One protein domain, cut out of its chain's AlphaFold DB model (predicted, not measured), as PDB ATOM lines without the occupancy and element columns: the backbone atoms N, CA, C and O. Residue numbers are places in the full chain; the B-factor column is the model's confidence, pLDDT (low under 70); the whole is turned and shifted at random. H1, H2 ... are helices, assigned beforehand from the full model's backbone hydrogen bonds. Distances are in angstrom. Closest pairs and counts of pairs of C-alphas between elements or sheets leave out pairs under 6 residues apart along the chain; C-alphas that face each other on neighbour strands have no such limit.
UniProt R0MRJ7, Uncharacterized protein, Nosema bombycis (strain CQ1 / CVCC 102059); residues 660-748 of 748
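Overview. This is residues 660 to 748 of the 748 residues of an uncharacterized protein of Nosema bombycis (strain CQ1 / CVCC 102059) (UniProt R0MRJ7). The longest helix, H2, makes one side of a small domain of helices, with H3 near the middle; H1 packs on H3 at a steep tilt, H2 passes close to both, and H4 sits beside residues 689 to 693 of H2. H6 sits away from the other helices, touching none of them. The printed part has 89 residues with six named helices, H1 to H6 in order, and no named strand: the class is all helix. It is compact, with a radius of gyration of the C-alphas of 12.7 A, and rounded, spanning 35 by 27 by 26 A.

Along the chain. Find C-alpha 678 at (-53.112, 45.821, 48.455); from there H2, residues 678 to 694, runs 24.5 A. H3, residues 702 to 716, is 20.6 A long. H1, residues 663 to 672, runs 14.4 A from C-alpha 663 at (-43.670, 38.295, 33.030). Look then for H4 at residues 722 to 728, H5 at 730 to 733 and H6 at 740 to 745, which ends at C-alpha 745 (-39.285, 61.466, 32.936).

Arrangement. H2 touches H4 with residues 689 to 693 alone, at a shallow tilt of 21 degrees, the same way; the closest C-alphas, of Leu 693 and Ile 725, are 5.6 A apart. H2 and H3 are close but not clearly touching, with C-alphas 682 and 716 closest at 6.9 A. H3 touches H1, closest at C-alphas 708 and 668, 5.6 A. H3 only just touches H5, with 3 pairs of C-alphas within 8 A, closest at Ile 702 and Leu 733. Every O i to N i+4 pair is within hydrogen-bond range in H1, H2, H3 and H4, and 1 of 2 in H6; H5 is too short for one.

Size, cuts and confidence. The C-alphas of Asn 679 and Pro 739 are farthest apart, at 35.8 A. The printed part has no cut, and no link is long. Confidence is under 70 at residues 660 to 661, 673 to 677, 733 to 737 and 746 to 748.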
ATOM      1  N   GLU A 660     -50.484  39.620  27.943       58.22
ATOM      2  CA  GLU A 660     -49.034  39.414  27.922       58.22
ATOM      3  C   GLU A 660     -48.670  37.973  28.312       58.22
ATOM      4  O   GLU A 660     -49.165  37.458  29.314       58.22
ATOM      5  N   ASP A 661     -47.767  37.362  27.535       61.56
ATOM      6  CA  ASP A 661     -47.037  36.133  27.894       61.56
ATOM      7  C   ASP A 661     -45.682  36.457  28.580       61.56
ATOM      8  O   ASP A 661     -44.995  35.549  29.049       61.56
ATOM      9  N   ASP A 662     -45.270  37.738  28.630       78.44
ATOM     10  CA  ASP A 662     -44.001  38.204  29.211       78.44
ATOM     11  C   ASP A 662     -44.202  38.712  30.651       78.44
ATOM     12  O   ASP A 662     -44.892  39.697  30.919       78.44
ATOM     13  N   LEU A 663     -43.567  38.021  31.598       84.00
ATOM     14  CA  LEU A 663     -43.670  38.295  33.030       84.00
ATOM     15  C   LEU A 663     -43.087  39.663  33.425       84.00
ATOM     16  O   LEU A 663     -43.571  40.276  34.378       84.00
ATOM     17  N   GLU A 664     -42.068  40.161  32.718       85.69
ATOM     18  CA  GLU A 664     -41.440  41.452  33.036       85.69
ATOM     19  C   GLU A 664     -42.370  42.624  32.712       85.69
ATOM     20  O   GLU A 664     -42.523  43.545  33.517       85.69
ATOM     21  N   GLU A 665     -43.022  42.571  31.552       79.50
ATOM     22  CA  GLU A 665     -43.998  43.568  31.115       79.50
ATOM     23  C   GLU A 665     -45.301  43.443  31.930       79.50
ATOM     24  O   GLU A 665     -45.822  44.459  32.389       79.50
ATOM     25  N   ASP A 666     -45.797  42.238  32.240       79.12
ATOM     26  CA  ASP A 666     -46.945  42.064  33.159       79.12
ATOM     27  C   ASP A 666     -46.682  42.718  34.531       79.12
ATOM     28  O   ASP A 666     -47.535  43.435  35.069       79.12
ATOM     29  N   PHE A 667     -45.469  42.555  35.068       84.62
ATOM     30  CA  PHE A 667     -45.076  43.171  36.335       84.62
ATOM     31  C   PHE A 667     -45.052  44.705  36.273       84.62
ATOM     32  O   PHE A 667     -45.567  45.372  37.182       84.62
ATOM     33  N   ILE A 668     -44.485  45.275  35.205       80.62
ATOM     34  CA  ILE A 668     -44.458  46.729  34.988       80.62
ATOM     35  C   ILE A 668     -45.891  47.274  34.910       80.62
ATOM     36  O   ILE A 668     -46.197  48.284  35.551       80.62
ATOM     37  N   LEU A 669     -46.782  46.580  34.192       76.06
ATOM     38  CA  LEU A 669     -48.184  46.969  34.039       76.06
ATOM     39  C   LEU A 669     -48.909  47.021  35.385       76.06
ATOM     40  O   LEU A 669     -49.489  48.043  35.756       76.06
ATOM     41  N   LYS A 670     -48.864  45.904  36.120       76.62
ATOM     42  CA  LYS A 670     -49.576  45.729  37.390       76.62
ATOM     43  C   LYS A 670     -49.087  46.690  38.456       76.62
ATOM     44  O   LYS A 670     -49.870  47.102  39.301       76.62
ATOM     45  N   THR A 671     -47.816  47.078  38.392       76.62
ATOM     46  CA  THR A 671     -47.256  48.084  39.295       76.62
ATOM     47  C   THR A 671     -47.734  49.502  38.969       76.62
ATOM     48  O   THR A 671     -47.887  50.309  39.882       76.62
ATOM     49  N   LYS A 672     -48.011  49.831  37.699       71.50
ATOM     50  CA  LYS A 672     -48.562  51.148  37.326       71.50
ATOM     51  C   LYS A 672     -50.070  51.261  37.531       71.50
ATOM     52  O   LYS A 672     -50.557  52.321  37.906       71.50
ATOM     53  N   LEU A 673     -50.807  50.186  37.268       69.56
ATOM     54  CA  LEU A 673     -52.269  50.140  37.337       69.56
ATOM     55  C   LEU A 673     -52.767  49.627  38.690       69.56
ATOM     56  O   LEU A 673     -53.752  48.893  38.739       69.56
ATOM     57  N   ILE A 674     -52.101  49.984  39.791       68.12
ATOM     58  CA  ILE A 674     -52.566  49.603  41.128       68.12
ATOM     59  C   ILE A 674     -53.909  50.303  41.382       68.12
ATOM     60  O   ILE A 674     -53.981  51.447  41.822       68.12
ATOM     61  N   GLN A 675     -54.985  49.597  41.060       52.28
ATOM     62  CA  GLN A 675     -56.370  49.945  41.330       52.28
ATOM     63  C   GLN A 675     -56.994  48.725  42.021       52.28
ATOM     64  O   GLN A 675     -57.516  47.834  41.356       52.28
ATOM     65  N   GLY A 676     -56.874  48.621  43.351       59.50
ATOM     66  CA  GLY A 676     -57.477  47.515  44.113       59.50
ATOM     67  C   GLY A 676     -56.719  47.051  45.363       59.50
ATOM     68  O   GLY A 676     -55.883  47.770  45.905       59.50
ATOM     69  N   ASP A 677     -57.067  45.838  45.821       67.81
ATOM     70  CA  ASP A 677     -56.647  45.196  47.079       67.81
ATOM     71  C   ASP A 677     -55.120  45.031  47.201       67.81
ATOM     72  O   ASP A 677     -54.493  44.185  46.553       67.81
ATOM     73  N   LEU A 678     -54.533  45.826  48.099       79.94
ATOM     74  CA  LEU A 678     -53.112  45.821  48.455       79.94
ATOM     75  C   LEU A 678     -52.584  44.432  48.845       79.94
ATOM     76  O   LEU A 678     -51.405  44.153  48.627       79.94
ATOM     77  N   ASN A 679     -53.424  43.546  49.390       77.69
ATOM     78  CA  ASN A 679     -53.000  42.199  49.778       77.69
ATOM     79  C   ASN A 679     -52.724  41.313  48.559       77.69
ATOM     80  O   ASN A 679     -51.769  40.533  48.553       77.69
ATOM     81  N   LEU A 680     -53.527  41.466  47.505       78.12
ATOM     82  CA  LEU A 680     -53.373  40.715  46.263       78.12
ATOM     83  C   LEU A 680     -52.128  41.193  45.501       78.12
ATOM     84  O   LEU A 680     -51.347  40.372  45.017       78.12
ATOM     85  N   TYR A 681     -51.875  42.507  45.505       83.38
ATOM     86  CA  TYR A 681     -50.622  43.067  44.993       83.38
ATOM     87  C   TYR A 681     -49.406  42.610  45.810       83.38
ATOM     88  O   TYR A 681     -48.405  42.222  45.217       83.38
ATOM     89  N   ARG A 682     -49.491  42.565  47.149       86.00
ATOM     90  CA  ARG A 682     -48.405  42.068  48.016       86.00
ATOM     91  C   ARG A 682     -48.021  40.621  47.690       86.00
ATOM     92  O   ARG A 682     -46.837  40.322  47.570       86.00
ATOM     93  N   SER A 683     -49.007  39.738  47.516       84.88
ATOM     94  CA  SER A 683     -48.770  38.339  47.128       84.88
ATOM     95  C   SER A 683     -48.079  38.238  45.763       84.88
ATOM     96  O   SER A 683     -47.063  37.557  45.618       84.88
ATOM     97  N   TYR A 684     -48.576  38.982  44.771       86.56
ATOM     98  CA  TYR A 684     -47.973  39.034  43.440       86.56
ATOM     99  C   TYR A 684     -46.540  39.596  43.469       86.56
ATOM    100  O   TYR A 684     -45.634  38.988  42.905       86.56
ATOM    101  N   TYR A 685     -46.310  40.700  44.180       88.06
ATOM    102  CA  TYR A 685     -45.003  41.342  44.320       88.06
ATOM    103  C   TYR A 685     -43.962  40.409  44.958       88.06
ATOM    104  O   TYR A 685     -42.852  40.290  44.442       88.06
ATOM    105  N   ASN A 686     -44.332  39.673  46.010       88.00
ATOM    106  CA  ASN A 686     -43.443  38.693  46.645       88.00
ATOM    107  C   ASN A 686     -43.074  37.541  45.692       88.00
ATOM    108  O   ASN A 686     -41.920  37.116  45.649       88.00
ATOM    109  N   ASN A 687     -44.026  37.064  44.882       88.50
ATOM    110  CA  ASN A 687     -43.746  36.051  43.860       88.50
ATOM    111  C   ASN A 687     -42.777  36.574  42.791       88.50
ATOM    112  O   ASN A 687     -41.876  35.848  42.370       88.50
ATOM    113  N   ILE A 688     -42.927  37.837  42.387       90.69
ATOM    114  CA  ILE A 688     -42.033  38.489  41.426       90.69
ATOM    115  C   ILE A 688     -40.625  38.683  42.004       90.69
ATOM    116  O   ILE A 688     -39.647  38.405  41.308       90.69
ATOM    117  N   ILE A 689     -40.494  39.089  43.272       91.12
ATOM    118  CA  ILE A 689     -39.187  39.152  43.945       91.12
ATOM    119  C   ILE A 689     -38.519  37.778  43.930       91.12
ATOM    120  O   ILE A 689     -37.385  37.661  43.471       91.12
ATOM    121  N   ASN A 690     -39.230  36.724  44.338       90.69
ATOM    122  CA  ASN A 690     -38.694  35.359  44.324       90.69
ATOM    123  C   ASN A 690     -38.281  34.905  42.916       90.69
ATOM    124  O   ASN A 690     -37.258  34.236  42.746       90.69
ATOM    125  N   TYR A 691     -39.039  35.294  41.889       91.75
ATOM    126  CA  TYR A 691     -38.678  35.026  40.502       91.75
ATOM    127  C   TYR A 691     -37.377  35.739  40.106       91.75
ATOM    128  O   TYR A 691     -36.465  35.093  39.584       91.75
ATOM    129  N   PHE A 692     -37.245  37.040  40.386       92.62
ATOM    130  CA  PHE A 692     -36.063  37.824  40.016       92.62
ATOM    131  C   PHE A 692     -34.849  37.588  40.913       92.62
ATOM    132  O   PHE A 692     -33.731  37.866  40.482       92.62
ATOM    133  N   LEU A 693     -35.009  37.006  42.101       90.06
ATOM    134  CA  LEU A 693     -33.891  36.468  42.877       90.06
ATOM    135  C   LEU A 693     -33.235  35.290  42.149       90.06
ATOM    136  O   LEU A 693     -32.009  35.208  42.096       90.06
ATOM    137  N   ASN A 694     -34.023  34.471  41.446       91.25
ATOM    138  CA  ASN A 694     -33.529  33.293  40.726       91.25
ATOM    139  C   ASN A 694     -33.210  33.546  39.240       91.25
ATOM    140  O   ASN A 694     -32.328  32.896  38.688       91.25
ATOM    141  N   ASN A 695     -33.832  34.539  38.595       90.69
ATOM    142  CA  ASN A 695     -33.686  34.798  37.154       90.69
ATOM    143  C   ASN A 695     -33.075  36.177  36.852       90.69
ATOM    144  O   ASN A 695     -33.297  37.132  37.598       90.69
ATOM    145  N   PHE A 696     -32.277  36.289  35.786       88.88
ATOM    146  CA  PHE A 696     -31.810  37.588  35.282       88.88
ATOM    147  C   PHE A 696     -32.949  38.318  34.571       88.88
ATOM    148  O   PHE A 696     -33.741  37.693  33.872       88.88
ATOM    149  N   ILE A 697     -32.995  39.638  34.727       88.81
ATOM    150  CA  ILE A 697     -33.943  40.497  34.014       88.81
ATOM    151  C   ILE A 697     -33.346  40.832  32.646       88.81
ATOM    152  O   ILE A 697     -32.136  41.073  32.526       88.81
ATOM    153  N   THR A 698     -34.175  40.874  31.607       85.44
ATOM    154  CA  THR A 698     -33.719  41.198  30.257       85.44
ATOM    155  C   THR A 698     -33.097  42.598  30.201       85.44
ATOM    156  O   THR A 698     -33.574  43.551  30.820       85.44
ATOM    157  N   LYS A 699     -32.040  42.765  29.389       80.31
ATOM    158  CA  LYS A 699     -31.369  44.068  29.165       80.31
ATOM    159  C   LYS A 699     -32.328  45.178  28.733       80.31
ATOM    160  O   LYS A 699     -32.074  46.353  28.958       80.31
ATOM    161  N   LYS A 700     -33.419  44.782  28.087       77.38
ATOM    162  CA  LYS A 700     -34.447  45.644  27.522       77.38
ATOM    163  C   LYS A 700     -35.387  46.220  28.588       77.38
ATOM    164  O   LYS A 700     -35.782  47.370  28.459       77.38
ATOM    165  N   ASN A 701     -35.709  45.455  29.634       78.81
ATOM    166  CA  ASN A 701     -36.662  45.871  30.668       78.81
ATOM    167  C   ASN A 701     -36.036  46.092  32.048       78.81
ATOM    168  O   ASN A 701     -36.723  46.595  32.931       78.81
ATOM    169  N   ILE A 702     -34.754  45.764  32.250       82.25
ATOM    170  CA  ILE A 702     -34.068  45.846  33.550       82.25
ATOM    171  C   ILE A 702     -34.369  47.136  34.312       82.25
ATOM    172  O   ILE A 702     -34.806  47.091  35.458       82.25
ATOM    173  N   ARG A 703     -34.221  48.298  33.673       75.44
ATOM    174  CA  ARG A 703     -34.439  49.592  34.332       75.44
ATOM    175  C   ARG A 703     -35.913  49.807  34.720       75.44
ATOM    176  O   ARG A 703     -36.183  50.302  35.814       75.44
ATOM    177  N   ARG A 704     -36.860  49.374  33.878       78.38
ATOM    178  CA  ARG A 704     -38.316  49.467  34.112       78.38
ATOM    179  C   ARG A 704     -38.774  48.521  35.217       78.38
ATOM    180  O   ARG A 704     -39.523  48.931  36.099       78.38
ATOM    181  N   VAL A 705     -38.264  47.291  35.223       84.62
ATOM    182  CA  VAL A 705     -38.514  46.307  36.283       84.62
ATOM    183  C   VAL A 705     -37.956  46.801  37.614       84.62
ATOM    184  O   VAL A 705     -38.676  46.790  38.606       84.62
ATOM    185  N   LEU A 706     -36.721  47.313  37.659       82.25
ATOM    186  CA  LEU A 706     -36.157  47.859  38.899       82.25
ATOM    187  C   LEU A 706     -36.947  49.070  39.423       82.25
ATOM    188  O   LEU A 706     -37.094  49.223  40.636       82.25
ATOM    189  N   ARG A 707     -37.512  49.905  38.540       76.19
ATOM    190  CA  ARG A 707     -38.471  50.944  38.952       76.19
ATOM    191  C   ARG A 707     -39.775  50.366  39.479       76.19
ATOM    192  O   ARG A 707     -40.260  50.846  40.493       76.19
ATOM    193  N   GLY A 708     -40.322  49.333  38.842       80.12
ATOM    194  CA  GLY A 708     -41.483  48.614  39.366       80.12
ATOM    195  C   GLY A 708     -41.217  48.064  40.772       80.12
ATOM    196  O   GLY A 708     -42.017  48.256  41.685       80.12
ATOM    197  N   LEU A 709     -40.037  47.478  40.990       85.44
ATOM    198  CA  LEU A 709     -39.599  47.022  42.308       85.44
ATOM    199  C   LEU A 709     -39.494  48.186  43.300       85.44
ATOM    200  O   LEU A 709     -40.014  48.072  44.405       85.44
ATOM    201  N   SER A 710     -38.907  49.316  42.900       78.69
ATOM    202  CA  SER A 710     -38.836  50.552  43.696       78.69
ATOM    203  C   SER A 710     -40.214  51.075  44.113       78.69
ATOM    204  O   SER A 710     -40.454  51.340  45.292       78.69
ATOM    205  N   THR A 711     -41.146  51.177  43.170       79.44
ATOM    206  CA  THR A 711     -42.514  51.635  43.432       79.44
ATOM    207  C   THR A 711     -43.244  50.673  44.363       79.44
ATOM    208  O   THR A 711     -43.794  51.105  45.375       79.44
ATOM    209  N   GLY A 712     -43.200  49.367  44.086       82.00
ATOM    210  CA  GLY A 712     -43.833  48.365  44.945       82.00
ATOM    211  C   GLY A 712     -43.223  48.316  46.350       82.00
ATOM    212  O   GLY A 712     -43.959  48.191  47.324       82.00
ATOM    213  N   SER A 713     -41.911  48.530  46.472       81.94
ATOM    214  CA  SER A 713     -41.194  48.641  47.749       81.94
ATOM    215  C   SER A 713     -41.715  49.794  48.601       81.94
ATOM    216  O   SER A 713     -42.021  49.597  49.777       81.94
ATOM    217  N   LYS A 714     -41.891  50.977  47.994       80.50
ATOM    218  CA  LYS A 714     -42.459  52.160  48.660       80.50
ATOM    219  C   LYS A 714     -43.910  51.936  49.079       80.50
ATOM    220  O   LYS A 714     -44.285  52.301  50.187       80.50
ATOM    221  N   ILE A 715     -44.713  51.310  48.218       81.50
ATOM    222  CA  ILE A 715     -46.135  51.034  48.487       81.50
ATOM    223  C   ILE A 715     -46.307  50.004  49.608       81.50
ATOM    224  O   ILE A 715     -47.181  50.146  50.460       81.50
ATOM    225  N   LEU A 716     -45.484  48.956  49.613       83.00
ATOM    226  CA  LEU A 716     -45.586  47.842  50.555       83.00
ATOM    227  C   LEU A 716     -44.721  48.024  51.810       83.00
ATOM    228  O   LEU A 716     -44.825  47.204  52.723       83.00
ATOM    229  N   ASN A 717     -43.906  49.082  51.855       81.00
ATOM    230  CA  ASN A 717     -42.915  49.371  52.891       81.00
ATOM    231  C   ASN A 717     -41.989  48.171  53.182       81.00
ATOM    232  O   ASN A 717     -41.795  47.777  54.332       81.00
ATOM    233  N   THR A 718     -41.458  47.552  52.122       79.88
ATOM    234  CA  THR A 718     -40.522  46.416  52.197       79.88
ATOM    235  C   THR A 718     -39.352  46.626  51.251       79.88
ATOM    236  O   THR A 718     -39.529  47.148  50.154       79.88
ATOM    237  N   THR A 719     -38.154  46.212  51.650       76.94
ATOM    238  CA  THR A 719     -36.931  46.324  50.841       76.94
ATOM    239  C   THR A 719     -36.220  44.984  50.627       76.94
ATOM    240  O   THR A 719     -35.119  44.934  50.073       76.94
ATOM    241  N   GLU A 720     -36.854  43.892  51.055       80.31
ATOM    242  CA  GLU A 720     -36.298  42.541  51.047       80.31
ATOM    243  C   GLU A 720     -36.005  42.052  49.616       80.31
ATOM    244  O   GLU A 720     -36.785  42.285  48.698       80.31
ATOM    245  N   GLY A 721     -34.845  41.428  49.394       80.00
ATOM    246  CA  GLY A 721     -34.432  40.869  48.095       80.00
ATOM    247  C   GLY A 721     -34.080  41.880  46.988       80.00
ATOM    248  O   GLY A 721     -33.368  41.535  46.047       80.00
ATOM    249  N   ILE A 722     -34.490  43.150  47.087       83.69
ATOM    250  CA  ILE A 722     -34.281  44.149  46.017       83.69
ATOM    251  C   ILE A 722     -32.795  44.423  45.780       83.69
ATOM    252  O   ILE A 722     -32.354  44.488  44.633       83.69
ATOM    253  N   LYS A 723     -32.007  44.559  46.852       81.62
ATOM    254  CA  LYS A 723     -30.559  44.794  46.746       81.62
ATOM    255  C   LYS A 723     -29.859  43.659  45.992       81.62
ATOM    256  O   LYS A 723     -29.056  43.925  45.108       81.62
ATOM    257  N   GLU A 724     -30.218  42.414  46.293       85.44
ATOM    258  CA  GLU A 724     -29.661  41.219  45.650       85.44
ATOM    259  C   GLU A 724     -30.039  41.149  44.166       85.44
ATOM    260  O   GLU A 724     -29.190  40.858  43.323       85.44
ATOM    261  N   ILE A 725     -31.284  41.496  43.820       87.88
ATOM    262  CA  ILE A 725     -31.735  41.591  42.424       87.88
ATOM    263  C   ILE A 725     -30.938  42.665  41.665       87.88
ATOM    264  O   ILE A 725     -30.503  42.422  40.535       87.88
ATOM    265  N   VAL A 726     -30.728  43.839  42.271       83.12
ATOM    266  CA  VAL A 726     -29.959  44.946  41.677       83.12
ATOM    267  C   VAL A 726     -28.493  44.555  41.477       83.12
ATOM    268  O   VAL A 726     -27.959  44.750  40.385       83.12
ATOM    269  N   ASP A 727     -27.855  43.974  42.496       80.31
ATOM    270  CA  ASP A 727     -26.455  43.546  42.430       80.31
ATOM    271  C   ASP A 727     -26.260  42.434  41.389       80.31
ATOM    272  O   ASP A 727     -25.322  42.502  40.591       80.31
ATOM    273  N   LYS A 728     -27.190  41.469  41.310       87.38
ATOM    274  CA  LYS A 728     -27.165  40.410  40.292       87.38
ATOM    275  C   LYS A 728     -27.255  40.969  38.874       87.38
ATOM    276  O   LYS A 728     -26.570  40.486  37.981       87.38
ATOM    277  N   ASN A 729     -28.074  41.993  38.646       83.62
ATOM    278  CA  ASN A 729     -28.312  42.549  37.310       83.62
ATOM    279  C   ASN A 729     -27.442  43.776  36.975       83.62
ATOM    280  O   ASN A 729     -27.752  44.514  36.034       83.62
ATOM    281  N   ARG A 730     -26.344  44.002  37.709       74.06
ATOM    282  CA  ARG A 730     -25.483  45.184  37.557       74.06
ATOM    283  C   ARG A 730     -24.993  45.408  36.124       74.06
ATOM    284  O   ARG A 730     -25.024  46.535  35.651       74.06
ATOM    285  N   GLU A 731     -24.589  44.357  35.416       70.06
ATOM    286  CA  GLU A 731     -24.085  44.480  34.038       70.06
ATOM    287  C   GLU A 731     -25.181  44.843  33.024       70.06
ATOM    288  O   GLU A 731     -24.915  45.498  32.016       70.06
ATOM    289  N   ASN A 732     -26.433  44.454  33.289       73.25
ATOM    290  CA  ASN A 732     -27.562  44.767  32.413       73.25
ATOM    291  C   ASN A 732     -28.034  46.221  32.587       73.25
ATOM    292  O   ASN A 732     -28.569  46.803  31.645       73.25
ATOM    293  N   LEU A 733     -27.806  46.828  33.759       67.38
ATOM    294  CA  LEU A 733     -28.172  48.216  34.064       67.38
ATOM    295  C   LEU A 733     -27.464  49.248  33.180       67.38
ATOM    296  O   LEU A 733     -28.046  50.298  32.913       67.38
ATOM    297  N   ASP A 734     -26.259  48.958  32.694       58.72
ATOM    298  CA  ASP A 734     -25.466  49.884  31.876       58.72
ATOM    299  C   ASP A 734     -25.876  49.893  30.390       58.72
ATOM    300  O   ASP A 734     -25.349  50.679  29.603       58.72
ATOM    301  N   TYR A 735     -26.864  49.081  29.992       56.97
ATOM    302  CA  TYR A 735     -27.383  49.061  28.624       56.97
ATOM    303  C   TYR A 735     -28.167  50.354  28.314       56.97
ATOM    304  O   TYR A 735     -29.292  50.551  28.772       56.97
ATOM    305  N   GLY A 736     -27.534  51.283  27.590       58.28
ATOM    306  CA  GLY A 736     -28.034  52.640  27.347       58.28
ATOM    307  C   GLY A 736     -28.542  52.866  25.926       58.28
ATOM    308  O   GLY A 736     -27.808  53.394  25.100       58.28
ATOM    309  N   ASN A 737     -29.809  52.540  25.662       65.12
ATOM    310  CA  ASN A 737     -30.474  52.880  24.390       65.12
ATOM    311  C   ASN A 737     -31.369  54.134  24.488       65.12
ATOM    312  O   ASN A 737     -31.956  54.561  23.494       65.12
ATOM    313  N   VAL A 738     -31.503  54.696  25.692       73.56
ATOM    314  CA  VAL A 738     -32.317  55.878  26.004       73.56
ATOM    315  C   VAL A 738     -31.479  56.809  26.894       73.56
ATOM    316  O   VAL A 738     -30.877  56.310  27.855       73.56
ATOM    317  N   PRO A 739     -31.418  58.124  26.605       80.69
ATOM    318  CA  PRO A 739     -30.757  59.116  27.457       80.69
ATOM    319  C   PRO A 739     -31.308  59.096  28.887       80.69
ATOM    320  O   PRO A 739     -32.513  58.916  29.086       80.69
ATOM    321  N   LEU A 740     -30.454  59.282  29.898       77.12
ATOM    322  CA  LEU A 740     -30.888  59.181  31.293       77.12
ATOM    323  C   LEU A 740     -31.857  60.313  31.672       77.12
ATOM    324  O   LEU A 740     -32.810  60.065  32.405       77.12
ATOM    325  N   SER A 741     -31.664  61.523  31.146       81.38
ATOM    326  CA  SER A 741     -32.574  62.664  31.331       81.38
ATOM    327  C   SER A 741     -34.001  62.348  30.870       81.38
ATOM    328  O   SER A 741     -34.962  62.607  31.594       81.38
ATOM    329  N   VAL A 742     -34.151  61.699  29.711       81.44
ATOM    330  CA  VAL A 742     -35.441  61.207  29.201       81.44
ATOM    331  C   VAL A 742     -35.973  60.110  30.096       81.44
ATOM    332  O   VAL A 742     -37.115  60.161  30.541       81.44
ATOM    333  N   MET A 743     -35.138  59.124  30.404       74.50
ATOM    334  CA  MET A 743     -35.547  58.022  31.256       74.50
ATOM    335  C   MET A 743     -36.101  58.490  32.590       74.50
ATOM    336  O   MET A 743     -37.036  57.893  33.093       74.50
ATOM    337  N   VAL A 744     -35.550  59.514  33.237       71.12
ATOM    338  CA  VAL A 744     -36.106  59.959  34.524       71.12
ATOM    339  C   VAL A 744     -37.558  60.446  34.390       71.12
ATOM    340  O   VAL A 744     -38.338  60.315  35.329       71.12
ATOM    341  N   VAL A 745     -37.948  60.927  33.213       74.25
ATOM    342  CA  VAL A 745     -39.285  61.466  32.936       74.25
ATOM    343  C   VAL A 745     -40.254  60.418  32.396       74.25
ATOM    344  O   VAL A 745     -41.438  60.436  32.736       74.25
ATOM    345  N   PHE A 746     -39.771  59.511  31.552       68.38
ATOM    346  CA  PHE A 746     -40.567  58.439  30.960       68.38
ATOM    347  C   PHE A 746     -40.167  57.110  31.597       68.38
ATOM    348  O   PHE A 746     -38.986  56.799  31.663       68.38
ATOM    349  N   ASP A 747     -41.118  56.296  32.058       60.81
ATOM    350  CA  ASP A 747     -40.819  54.993  32.680       60.81
ATOM    351  C   ASP A 747     -40.402  53.932  31.643       60.81
ATOM    352  O   ASP A 747     -41.124  52.958  31.391       60.81
ATOM    353  N   ILE A 748     -39.256  54.164  31.006       56.72
ATOM    354  CA  ILE A 748     -38.687  53.427  29.870       56.72
ATOM    355  C   ILE A 748     -37.310  52.898  30.243       56.72
ATOM    356  O   ILE A 748     -36.606  53.590  31.005       56.72
TER     357      ILE A 748